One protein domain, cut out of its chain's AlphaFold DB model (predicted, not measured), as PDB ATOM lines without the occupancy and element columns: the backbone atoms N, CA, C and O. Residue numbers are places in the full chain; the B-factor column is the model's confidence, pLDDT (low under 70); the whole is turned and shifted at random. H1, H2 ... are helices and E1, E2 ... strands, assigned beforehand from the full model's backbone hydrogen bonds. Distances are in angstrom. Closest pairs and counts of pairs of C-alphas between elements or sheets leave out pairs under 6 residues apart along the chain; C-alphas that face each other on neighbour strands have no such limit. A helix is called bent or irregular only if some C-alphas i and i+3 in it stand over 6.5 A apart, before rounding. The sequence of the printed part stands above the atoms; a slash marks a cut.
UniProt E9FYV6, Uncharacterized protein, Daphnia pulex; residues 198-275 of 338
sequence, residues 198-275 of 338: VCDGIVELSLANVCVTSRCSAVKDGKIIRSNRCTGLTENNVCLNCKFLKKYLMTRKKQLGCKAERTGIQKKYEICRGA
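Overview. This is residues 198 to 275 of the 338 residues of an uncharacterized protein of Daphnia pulex (UniProt E9FYV6). Picture a small compact head of loops with one long helix, H1, that starts packed on the head and then runs out of it as a long free arm. In the head, the small hairpin of E1 and E2 lies beside the first turns of H1, and unnamed stretches make up much of the rest; residues 254 to 275 of H1 stick out and make the length. The printed part has 78 residues, with two named strands and then one named helix along the chain, in the order E1, E2, H1; the sheet, E1 - E2, is antiparallel, and the class is mostly helix. The whole is only just loose, close to extended, with a radius of gyration of the C-alphas of 17.1 A, and spans 60 by 20 by 18 A.

Arrangement. Begin at Val 198 and pass residues 198 to 217, which hold no named element, to reach E1, residues 218 to 221. A tight link of 2 residues leads to E2, residues 224 to 227, and the two strands form a hairpin. They are antiparallel, with 157 degrees between their N-to-C directions; the C-alphas of Ala 218 and Ser 227 face each other at 4.2 A. Look at N 219 and O 226, 2.8 A apart, and at N 224 and O 221, 2.9 A apart, both within hydrogen-bond range. Next comes H1, residues 240 to 275. E2 and H1 have 5 pairs of C-alphas within 8 A, the closest those of Ser 227 and Cys 242 at 5.2 A. E1 and H1 have 1 such pair, the C-alphas of Ala 218 and Leu 245 at 7.7 A. Every O i to N i+4 pair in H1 is within hydrogen-bond range.

Along the chain. Find C-alpha 218 at (393.308, 451.120, 639.596), where E1 begins; it measures 10.0 A from first to last C-alpha. E2 runs from C-alpha 224 to C-alpha 227, 10.3 A. H1 starts at C-alpha 240, at (398.600, 463.346, 641.107), and runs 52.9 A to C-alpha 275, at (416.900, 417.622, 660.336); it is not bent.

Size, cuts and confidence. The two C-alphas farthest apart are those of Glu 235 and Ala 275, at 61.3 A. Without the free residues 254 to 275, the body has 56 residues and spans 28 by 21 by 19 A. The link from E2 to H1 is long, with 12 residues, and the printed part has no cut. In the B-factor column you will find a mean pLDDT of 80.0 for the printed part, with values under 70 at residues 213 to 216 and 258 to 275 of this model.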
ATOM      1  N   VAL A 198     397.776 464.813 628.099       92.69
ATOM      2  CA  VAL A 198     397.109 463.584 628.521       92.69
ATOM      3  C   VAL A 198     397.991 462.914 629.564       92.69
ATOM      4  O   VAL A 198     399.187 462.748 629.368       92.69
ATOM      5  N   CYS A 199     397.409 462.510 630.690       92.75
ATOM      6  CA  CYS A 199     398.127 461.730 631.686       92.75
ATOM      7  C   CYS A 199     398.613 460.438 631.026       92.75
ATOM      8  O   CYS A 199     397.776 459.682 630.553       92.75
ATOM      9  N   ASP A 200     399.895 460.105 631.088       90.94
ATOM     10  CA  ASP A 200     400.446 458.854 630.543       90.94
ATOM     11  C   ASP A 200     400.064 457.635 631.392       90.94
ATOM     12  O   ASP A 200     400.016 456.498 630.926       90.94
ATOM     13  N   GLY A 201     399.743 457.875 632.665       92.19
ATOM     14  CA  GLY A 201     399.557 456.819 633.652       92.19
ATOM     15  C   GLY A 201     400.901 456.344 634.198       92.19
ATOM     16  O   GLY A 201     401.859 457.104 634.283       92.19
ATOM     17  N   ILE A 202     400.955 455.100 634.655       92.31
ATOM     18  CA  ILE A 202     402.153 454.489 635.224       92.31
ATOM     19  C   ILE A 202     402.668 453.467 634.218       92.31
ATOM     20  O   ILE A 202     402.056 452.413 634.039       92.31
ATOM     21  N   VAL A 203     403.804 453.780 633.600       88.25
ATOM     22  CA  VAL A 203     404.522 452.901 632.672       88.25
ATOM     23  C   VAL A 203     405.841 452.511 633.329       88.25
ATOM     24  O   VAL A 203     406.868 453.149 633.143       88.25
ATOM     25  N   GLU A 204     405.798 451.504 634.198       86.00
ATOM     26  CA  GLU A 204     406.957 451.072 634.981       86.00
ATOM     27  C   GLU A 204     407.116 449.556 634.844       86.00
ATOM     28  O   GLU A 204     406.276 448.793 635.329       86.00
ATOM     29  N   LEU A 205     408.208 449.103 634.218       83.06
ATOM     30  CA  LEU A 205     408.466 447.672 633.991       83.06
ATOM     31  C   LEU A 205     408.485 446.875 635.298       83.06
ATOM     32  O   LEU A 205     407.998 445.748 635.361       83.06
ATOM     33  N   SER A 206     408.977 447.483 636.378       83.62
ATOM     34  CA  SER A 206     409.022 446.850 637.693       83.62
ATOM     35  C   SER A 206     407.622 446.559 638.269       83.62
ATOM     36  O   SER A 206     407.494 445.702 639.147       83.62
ATOM     37  N   LEU A 207     406.579 447.226 637.768       83.44
ATOM     38  CA  LEU A 207     405.180 447.018 638.142       83.44
ATOM     39  C   LEU A 207     404.409 446.169 637.117       83.44
ATOM     40  O   LEU A 207     403.231 445.890 637.336       83.44
ATOM     41  N   ALA A 208     405.053 445.700 636.041       76.75
ATOM     42  CA  ALA A 208     404.397 444.932 634.982       76.75
ATOM     43  C   ALA A 208     403.699 443.664 635.504       76.75
ATOM     44  O   ALA A 208     402.617 443.327 635.030       76.75
ATOM     45  N   ASN A 209     404.260 443.020 636.531       73.62
ATOM     46  CA  ASN A 209     403.721 441.791 637.128       73.62
ATOM     47  C   ASN A 209     402.879 442.041 638.387       73.62
ATOM     48  O   ASN A 209     402.495 441.099 639.076       73.62
ATOM     49  N   VAL A 210     402.604 443.302 638.735       75.19
ATOM     50  CA  VAL A 210     401.760 443.602 639.892       75.19
ATOM     51  C   VAL A 210     400.305 443.319 639.534       75.19
ATOM     52  O   VAL A 210     399.746 443.926 638.617       75.19
ATOM     53  N   CYS A 211     399.690 442.400 640.281       70.50
ATOM     54  CA  CYS A 211     398.257 442.150 640.208       70.50
ATOM     55  C   CYS A 211     397.506 443.342 640.800       70.50
ATOM     56  O   CYS A 211     397.534 443.598 642.009       70.50
ATOM     57  N   VAL A 212     396.821 444.078 639.931       72.44
ATOM     58  CA  VAL A 212     395.901 445.134 640.333       72.44
ATOM     59  C   VAL A 212     394.611 444.465 640.799       72.44
ATOM     60  O   VAL A 212     393.733 444.148 640.010       72.44
ATOM     61  N   THR A 213     394.532 444.169 642.097       68.06
ATOM     62  CA  THR A 213     393.308 443.649 642.728       68.06
ATOM     63  C   THR A 213     392.255 444.751 642.844       68.06
ATOM     64  O   THR A 213     392.626 445.923 642.908       68.06
ATOM     65  N   SER A 214     390.975 444.402 643.009       59.78
ATOM     66  CA  SER A 214     389.870 445.354 643.257       59.78
ATOM     67  C   SER A 214     390.166 446.377 644.367       59.78
ATOM     68  O   SER A 214     389.769 447.534 644.280       59.78
ATOM     69  N   ARG A 215     390.970 445.995 645.369       66.88
ATOM     70  CA  ARG A 215     391.418 446.874 646.465       66.88
ATOM     71  C   ARG A 215     392.364 448.012 646.049       66.88
ATOM     72  O   ARG A 215     392.650 448.877 646.867       66.88
ATOM     73  N   CYS A 216     392.913 448.000 644.835       68.50
ATOM     74  CA  CYS A 216     393.953 448.945 644.410       68.50
ATOM     75  C   CYS A 216     393.415 450.219 643.736       68.50
ATOM     76  O   CYS A 216     394.230 451.056 643.356       68.50
ATOM     77  N   SER A 217     392.093 450.390 643.585       83.31
ATOM     78  CA  SER A 217     391.471 451.552 642.914       83.31
ATOM     79  C   SER A 217     392.202 451.958 641.628       83.31
ATOM     80  O   SER A 217     392.551 453.128 641.425       83.31
ATOM     81  N   ALA A 218     392.493 450.967 640.788       89.12
ATOM     82  CA  ALA A 218     393.308 451.120 639.596       89.12
ATOM     83  C   ALA A 218     392.810 450.231 638.453       89.12
ATOM     84  O   ALA A 218     392.302 449.135 638.685       89.12
ATOM     85  N   VAL A 219     393.023 450.706 637.228       87.75
ATOM     86  CA  VAL A 219     392.795 449.983 635.977       87.75
ATOM     87  C   VAL A 219     394.146 449.713 635.334       87.75
ATOM     88  O   VAL A 219     395.028 450.576 635.341       87.75
ATOM     89  N   LYS A 220     394.311 448.521 634.769       86.94
ATOM     90  CA  LYS A 220     395.482 448.158 633.976       86.94
ATOM     91  C   LYS A 220     395.043 447.883 632.545       86.94
ATOM     92  O   LYS A 220     394.203 447.019 632.330       86.94
ATOM     93  N   ASP A 221     395.631 448.609 631.605       81.00
ATOM     94  CA  ASP A 221     395.435 448.435 630.169       81.00
ATOM     95  C   ASP A 221     396.795 448.132 629.526       81.00
ATOM     96  O   ASP A 221     397.690 448.982 629.456       81.00
ATOM     97  N   GLY A 222     397.005 446.862 629.173       82.50
ATOM     98  CA  GLY A 222     398.306 446.347 628.754       82.50
ATOM     99  C   GLY A 222     399.408 446.634 629.785       82.50
ATOM    100  O   GLY A 222     399.428 446.073 630.884       82.50
ATOM    101  N   LYS A 223     400.352 447.511 629.415       83.38
ATOM    102  CA  LYS A 223     401.492 447.928 630.257       83.38
ATOM    103  C   LYS A 223     401.215 449.183 631.092       83.38
ATOM    104  O   LYS A 223     402.022 449.511 631.958       83.38
ATOM    105  N   ILE A 224     400.112 449.880 630.833       88.50
ATOM    106  CA  ILE A 224     399.787 451.152 631.473       88.50
ATOM    107  C   ILE A 224     398.867 450.881 632.660       88.50
ATOM    108  O   ILE A 224     397.808 450.272 632.518       88.50
ATOM    109  N   ILE A 225     399.249 451.361 633.844       91.19
ATOM    110  CA  ILE A 225     398.391 451.328 635.034       91.19
ATOM    111  C   ILE A 225     397.902 452.745 635.328       91.19
ATOM    112  O   ILE A 225     398.692 453.685 635.405       91.19
ATOM    113  N   ARG A 226     396.598 452.918 635.532       92.19
ATOM    114  CA  ARG A 226     395.982 454.200 635.893       92.19
ATOM    115  C   ARG A 226     395.198 454.061 637.182       92.19
ATOM    116  O   ARG A 226     394.631 453.013 637.463       92.19
ATOM    117  N   SER A 227     395.121 455.139 637.952       92.12
ATOM    118  CA  SER A 227     394.137 455.217 639.033       92.12
ATOM    119  C   SER A 227     392.726 455.264 638.449       92.12
ATOM    120  O   SER A 227     392.503 455.922 637.434       92.12
ATOM    121  N   ASN A 228     391.758 454.652 639.132       90.00
ATOM    122  CA  ASN A 228     390.335 454.820 638.817       90.00
ATOM    123  C   ASN A 228     389.909 456.293 638.902       90.00
ATOM    124  O   ASN A 228     388.983 456.703 638.214       90.00
ATOM    125  N   ARG A 229     390.625 457.092 639.706       90.06
ATOM    126  CA  ARG A 229     390.442 458.541 639.850       90.06
ATOM    127  C   ARG A 229     391.413 459.346 638.977       90.06
ATOM    128  O   ARG A 229     391.742 460.479 639.310       90.06
ATOM    129  N   CYS A 230     391.972 458.764 637.916       92.19
ATOM    130  CA  CYS A 230     392.821 459.511 636.985       92.19
ATOM    131  C   CYS A 230     392.053 460.724 636.438       92.19
ATOM    132  O   CYS A 230     390.913 460.587 636.011       92.19
ATOM    133  N   THR A 231     392.685 461.898 636.444       92.81
ATOM    134  CA  THR A 231     392.056 463.156 636.011       92.81
ATOM    135  C   THR A 231     392.011 463.322 634.492       92.81
ATOM    136  O   THR A 231     391.487 464.318 634.014       92.81
ATOM    137  N   GLY A 232     392.577 462.378 633.730       92.69
ATOM    138  CA  GLY A 232     392.661 462.434 632.268       92.69
ATOM    139  C   GLY A 232     393.712 463.424 631.777       92.69
ATOM    140  O   GLY A 232     394.698 463.003 631.179       92.69
ATOM    141  N   LEU A 233     393.530 464.703 632.097       94.12
ATOM    142  CA  LEU A 233     394.418 465.808 631.744       94.12
ATOM    143  C   LEU A 233     395.266 466.267 632.939       94.12
ATOM    144  O   LEU A 233     394.904 466.064 634.108       94.12
ATOM    145  N   THR A 234     396.432 466.832 632.639       92.88
ATOM    146  CA  THR A 234     397.443 467.261 633.613       92.88
ATOM    147  C   THR A 234     398.466 468.179 632.939       92.88
ATOM    148  O   THR A 234     398.784 468.004 631.773       92.88
ATOM    149  N   GLU A 235     399.030 469.133 633.677       88.12
ATOM    150  CA  GLU A 235     400.159 469.951 633.189       88.12
ATOM    151  C   GLU A 235     401.439 469.117 633.040       88.12
ATOM    152  O   GLU A 235     402.249 469.323 632.147       88.12
ATOM    153  N   ASN A 236     401.600 468.118 633.908       88.38
ATOM    154  CA  ASN A 236     402.717 467.178 633.888       88.38
ATOM    155  C   ASN A 236     402.359 465.913 633.101       88.38
ATOM    156  O   ASN A 236     401.185 465.601 632.975       88.38
ATOM    157  N   ASN A 237     403.336 465.068 632.769       89.75
ATOM    158  CA  ASN A 237     403.092 463.768 632.118       89.75
ATOM    159  C   ASN A 237     402.184 462.817 632.927       89.75
ATOM    160  O   ASN A 237     401.471 461.987 632.376       89.75
ATOM    161  N   VAL A 238     402.180 462.911 634.265       92.88
ATOM    162  CA  VAL A 238     401.396 462.013 635.135       92.88
ATOM    163  C   VAL A 238     400.626 462.802 636.191       92.88
ATOM    164  O   VAL A 238     401.219 463.545 636.979       92.88
ATOM    165  N   CYS A 239     399.311 462.580 636.265       94.00
ATOM    166  CA  CYS A 239     398.450 463.232 637.254       94.00
ATOM    167  C   CYS A 239     398.753 462.783 638.698       94.00
ATOM    168  O   CYS A 239     399.264 461.685 638.946       94.00
ATOM    169  N   LEU A 240     398.367 463.607 639.679       92.88
ATOM    170  CA  LEU A 240     398.600 463.346 641.107       92.88
ATOM    171  C   LEU A 240     398.014 462.009 641.584       92.88
ATOM    172  O   LEU A 240     398.677 461.277 642.315       92.88
ATOM    173  N   ASN A 241     396.817 461.639 641.120       93.38
ATOM    174  CA  ASN A 241     396.177 460.378 641.509       93.38
ATOM    175  C   ASN A 241     396.970 459.155 641.012       93.38
ATOM    176  O   ASN A 241     397.153 458.188 641.753       93.38
ATOM    177  N   CYS A 242     397.523 459.216 639.799       93.75
ATOM    178  CA  CYS A 242     398.428 458.182 639.294       93.75
ATOM    179  C   CYS A 242     399.784 458.198 640.024       93.75
ATOM    180  O   CYS A 242     400.327 457.132 640.310       93.75
ATOM    181  N   LYS A 243     400.312 459.369 640.410       93.75
ATOM    182  CA  LYS A 243     401.534 459.470 641.234       93.75
ATOM    183  C   LYS A 243     401.350 458.818 642.613       93.75
ATOM    184  O   LYS A 243     402.221 458.063 643.050       93.75
ATOM    185  N   PHE A 244     400.225 459.056 643.291       93.25
ATOM    186  CA  PHE A 244     399.922 458.418 644.579       93.25
ATOM    187  C   PHE A 244     399.750 456.909 644.445       93.25
ATOM    188  O   PHE A 244     400.336 456.155 645.224       93.25
ATOM    189  N   LEU A 245     399.025 456.463 643.416       93.25
ATOM    190  CA  LEU A 245     398.897 455.042 643.116       93.25
ATOM    191  C   LEU A 245     400.270 454.394 642.889       93.25
ATOM    192  O   LEU A 245     400.542 453.342 643.462       93.25
ATOM    193  N   LYS A 246     401.162 455.031 642.118       92.56
ATOM    194  CA  LYS A 246     402.527 454.532 641.892       92.56
ATOM    195  C   LYS A 246     403.261 454.309 643.213       92.56
ATOM    196  O   LYS A 246     403.794 453.222 643.432       92.56
ATOM    197  N   LYS A 247     403.247 455.299 644.114       91.88
ATOM    198  CA  LYS A 247     403.864 455.180 645.448       91.88
ATOM    199  C   LYS A 247     403.274 454.007 646.235       91.88
ATOM    200  O   LYS A 247     404.025 453.198 646.774       91.88
ATOM    201  N   TYR A 248     401.947 453.874 646.253       90.56
ATOM    202  CA  TYR A 248     401.264 452.768 646.927       90.56
ATOM    203  C   TYR A 248     401.686 451.396 646.376       90.56
ATOM    204  O   TYR A 248     402.055 450.507 647.147       90.56
ATOM    205  N   LEU A 249     401.686 451.226 645.050       89.38
ATOM    206  CA  LEU A 249     402.053 449.962 644.405       89.38
ATOM    207  C   LEU A 249     403.514 449.585 644.681       89.38
ATOM    208  O   LEU A 249     403.797 448.426 644.979       89.38
ATOM    209  N   MET A 250     404.428 450.558 644.656       88.88
ATOM    210  CA  MET A 250     405.843 450.337 644.978       88.88
ATOM    211  C   MET A 250     406.036 449.907 646.438       88.88
ATOM    212  O   MET A 250     406.737 448.928 646.708       88.88
ATOM    213  N   THR A 251     405.361 450.567 647.383       88.12
ATOM    214  CA  THR A 251     405.397 450.187 648.804       88.12
ATOM    215  C   THR A 251     404.844 448.782 649.021       88.12
ATOM    216  O   THR A 251     405.466 447.966 649.704       88.12
ATOM    217  N   ARG A 252     403.706 448.457 648.398       84.12
ATOM    218  CA  ARG A 252     403.092 447.128 648.503       84.12
ATOM    219  C   ARG A 252     403.991 446.045 647.911       84.12
ATOM    220  O   ARG A 252     404.149 444.994 648.529       84.12
ATOM    221  N   LYS A 253     404.632 446.308 646.770       83.88
ATOM    222  CA  LYS A 253     405.622 445.402 646.175       83.88
ATOM    223  C   LYS A 253     406.783 445.138 647.139       83.88
ATOM    224  O   LYS A 253     407.125 443.978 647.355       83.88
ATOM    225  N   LYS A 254     407.340 446.181 647.769       83.56
ATOM    226  CA  LYS A 254     408.412 446.039 648.769       83.56
ATOM    227  C   LYS A 254     407.964 445.184 649.958       83.56
ATOM    228  O   LYS A 254     408.674 444.267 650.349       83.56
ATOM    229  N   GLN A 255     406.768 445.428 650.493       80.88
ATOM    230  CA  GLN A 255     406.226 444.646 651.610       80.88
ATOM    231  C   GLN A 255     406.018 443.170 651.254       80.88
ATOM    232  O   GLN A 255     406.321 442.300 652.069       80.88
ATOM    233  N   LEU A 256     405.516 442.874 650.052       75.69
ATOM    234  CA  LEU A 256     405.360 441.499 649.575       75.69
ATOM    235  C   LEU A 256     406.718 440.816 649.372       75.69
ATOM    236  O   LEU A 256     406.865 439.667 649.775       75.69
ATOM    237  N   GLY A 257     407.716 441.534 648.849       72.12
ATOM    238  CA  GLY A 257     409.097 441.053 648.765       72.12
ATOM    239  C   GLY A 257     409.670 440.697 650.139       72.12
ATOM    240  O   GLY A 257     410.101 439.568 650.347       72.12
ATOM    241  N   CYS A 258     409.567 441.603 651.118       61.00
ATOM    242  CA  CYS A 258     410.028 441.341 652.485       61.00
ATOM    243  C   CYS A 258     409.274 440.176 653.155       61.00
ATOM    244  O   CYS A 258     409.857 439.436 653.943       61.00
ATOM    245  N   LYS A 259     407.976 439.991 652.868       64.81
ATOM    246  CA  LYS A 259     407.201 438.841 653.372       64.81
ATOM    247  C   LYS A 259     407.638 437.526 652.722       64.81
ATOM    248  O   LYS A 259     407.777 436.529 653.428       64.81
ATOM    249  N   ALA A 260     407.869 437.515 651.411       63.31
ATOM    250  CA  ALA A 260     408.370 436.347 650.689       63.31
ATOM    251  C   ALA A 260     409.774 435.946 651.173       63.31
ATOM    252  O   ALA A 260     410.041 434.772 651.411       63.31
ATOM    253  N   GLU A 261     410.647 436.924 651.416       65.69
ATOM    254  CA  GLU A 261     411.981 436.693 651.974       65.69
ATOM    255  C   GLU A 261     411.910 436.122 653.398       65.69
ATOM    256  O   GLU A 261     412.510 435.086 653.678       65.69
ATOM    257  N   ARG A 262     411.100 436.721 654.285       62.12
ATOM    258  CA  ARG A 262     410.905 436.220 655.657       62.12
ATOM    259  C   ARG A 262     410.335 434.803 655.692       62.12
ATOM    260  O   ARG A 262     410.819 433.980 656.461       62.12
ATOM    261  N   THR A 263     409.343 434.499 654.854       65.94
ATOM    262  CA  THR A 263     408.764 433.145 654.767       65.94
ATOM    263  C   THR A 263     409.744 432.133 654.171       65.94
ATOM    264  O   THR A 263     409.797 430.997 654.636       65.94
ATOM    265  N   GLY A 264     410.572 432.535 653.202       63.88
ATOM    266  CA  GLY A 264     411.657 431.705 652.677       63.88
ATOM    267  C   GLY A 264     412.730 431.396 653.725       63.88
ATOM    268  O   GLY A 264     413.165 430.251 653.845       63.88
ATOM    269  N   ILE A 265     413.115 432.392 654.526       63.97
ATOM    270  CA  ILE A 265     414.033 432.217 655.661       63.97
ATOM    271  C   ILE A 265     413.409 431.281 656.705       63.97
ATOM    272  O   ILE A 265     414.052 430.325 657.128       63.97
ATOM    273  N   GLN A 266     412.144 431.490 657.069       59.66
ATOM    274  CA  GLN A 266     411.453 430.677 658.070       59.66
ATOM    275  C   GLN A 266     411.328 429.203 657.650       59.66
ATOM    276  O   GLN A 266     411.663 428.321 658.439       59.66
ATOM    277  N   LYS A 267     410.984 428.924 656.384       61.19
ATOM    278  CA  LYS A 267     410.981 427.554 655.841       61.19
ATOM    279  C   LYS A 267     412.364 426.896 655.899       61.19
ATOM    280  O   LYS A 267     412.462 425.722 656.239       61.19
ATOM    281  N   LYS A 268     413.446 427.635 655.611       61.34
ATOM    282  CA  LYS A 268     414.820 427.112 655.742       61.34
ATOM    283  C   LYS A 268     415.156 426.754 657.193       61.34
ATOM    284  O   LYS A 268     415.719 425.690 657.433       61.34
ATOM    285  N   TYR A 269     414.774 427.594 658.157       56.91
ATOM    286  CA  TYR A 269     414.958 427.300 659.581       56.91
ATOM    287  C   TYR A 269     414.179 426.059 660.040       56.91
ATOM    288  O   TYR A 269     414.714 425.261 660.808       56.91
ATOM    289  N   GLU A 270     412.947 425.865 659.568       56.75
ATOM    290  CA  GLU A 270     412.123 424.695 659.902       56.75
ATOM    291  C   GLU A 270     412.700 423.392 659.334       56.75
ATOM    292  O   GLU A 270     412.761 422.394 660.051       56.75
ATOM    293  N   ILE A 271     413.222 423.417 658.103       60.72
ATOM    294  CA  ILE A 271     413.936 422.275 657.506       60.72
ATOM    295  C   ILE A 271     415.185 421.930 658.330       60.72
ATOM    296  O   ILE A 271     415.391 420.767 658.680       60.72
ATOM    297  N   CYS A 272     415.988 422.931 658.709       54.34
ATOM    298  CA  CYS A 272     417.162 422.713 659.557       54.34
ATOM    299  C   CYS A 272     416.781 422.149 660.935       54.34
ATOM    300  O   CYS A 272     417.459 421.266 661.453       54.34
ATOM    301  N   ARG A 273     415.676 422.611 661.533       54.75
ATOM    302  CA  ARG A 273     415.209 422.131 662.843       54.75
ATOM    303  C   ARG A 273     414.665 420.700 662.781       54.75
ATOM    304  O   ARG A 273     414.937 419.918 663.690       54.75
ATOM    305  N   GLY A 274     413.949 420.348 661.713       54.59
ATOM    306  CA  GLY A 274     413.481 418.983 661.457       54.59
ATOM    307  C   GLY A 274     414.630 417.998 661.222       54.59
ATOM    308  O   GLY A 274     414.589 416.881 661.733       54.59
ATOM    309  N   ALA A 275     415.698 418.432 660.544       54.16
ATOM    310  CA  ALA A 275     416.900 417.622 660.336       54.16
ATOM    311  C   ALA A 275     417.658 417.320 661.646       54.16
ATOM    312  O   ALA A 275     418.174 416.219 661.813       54.16
TER     313      ALA A 275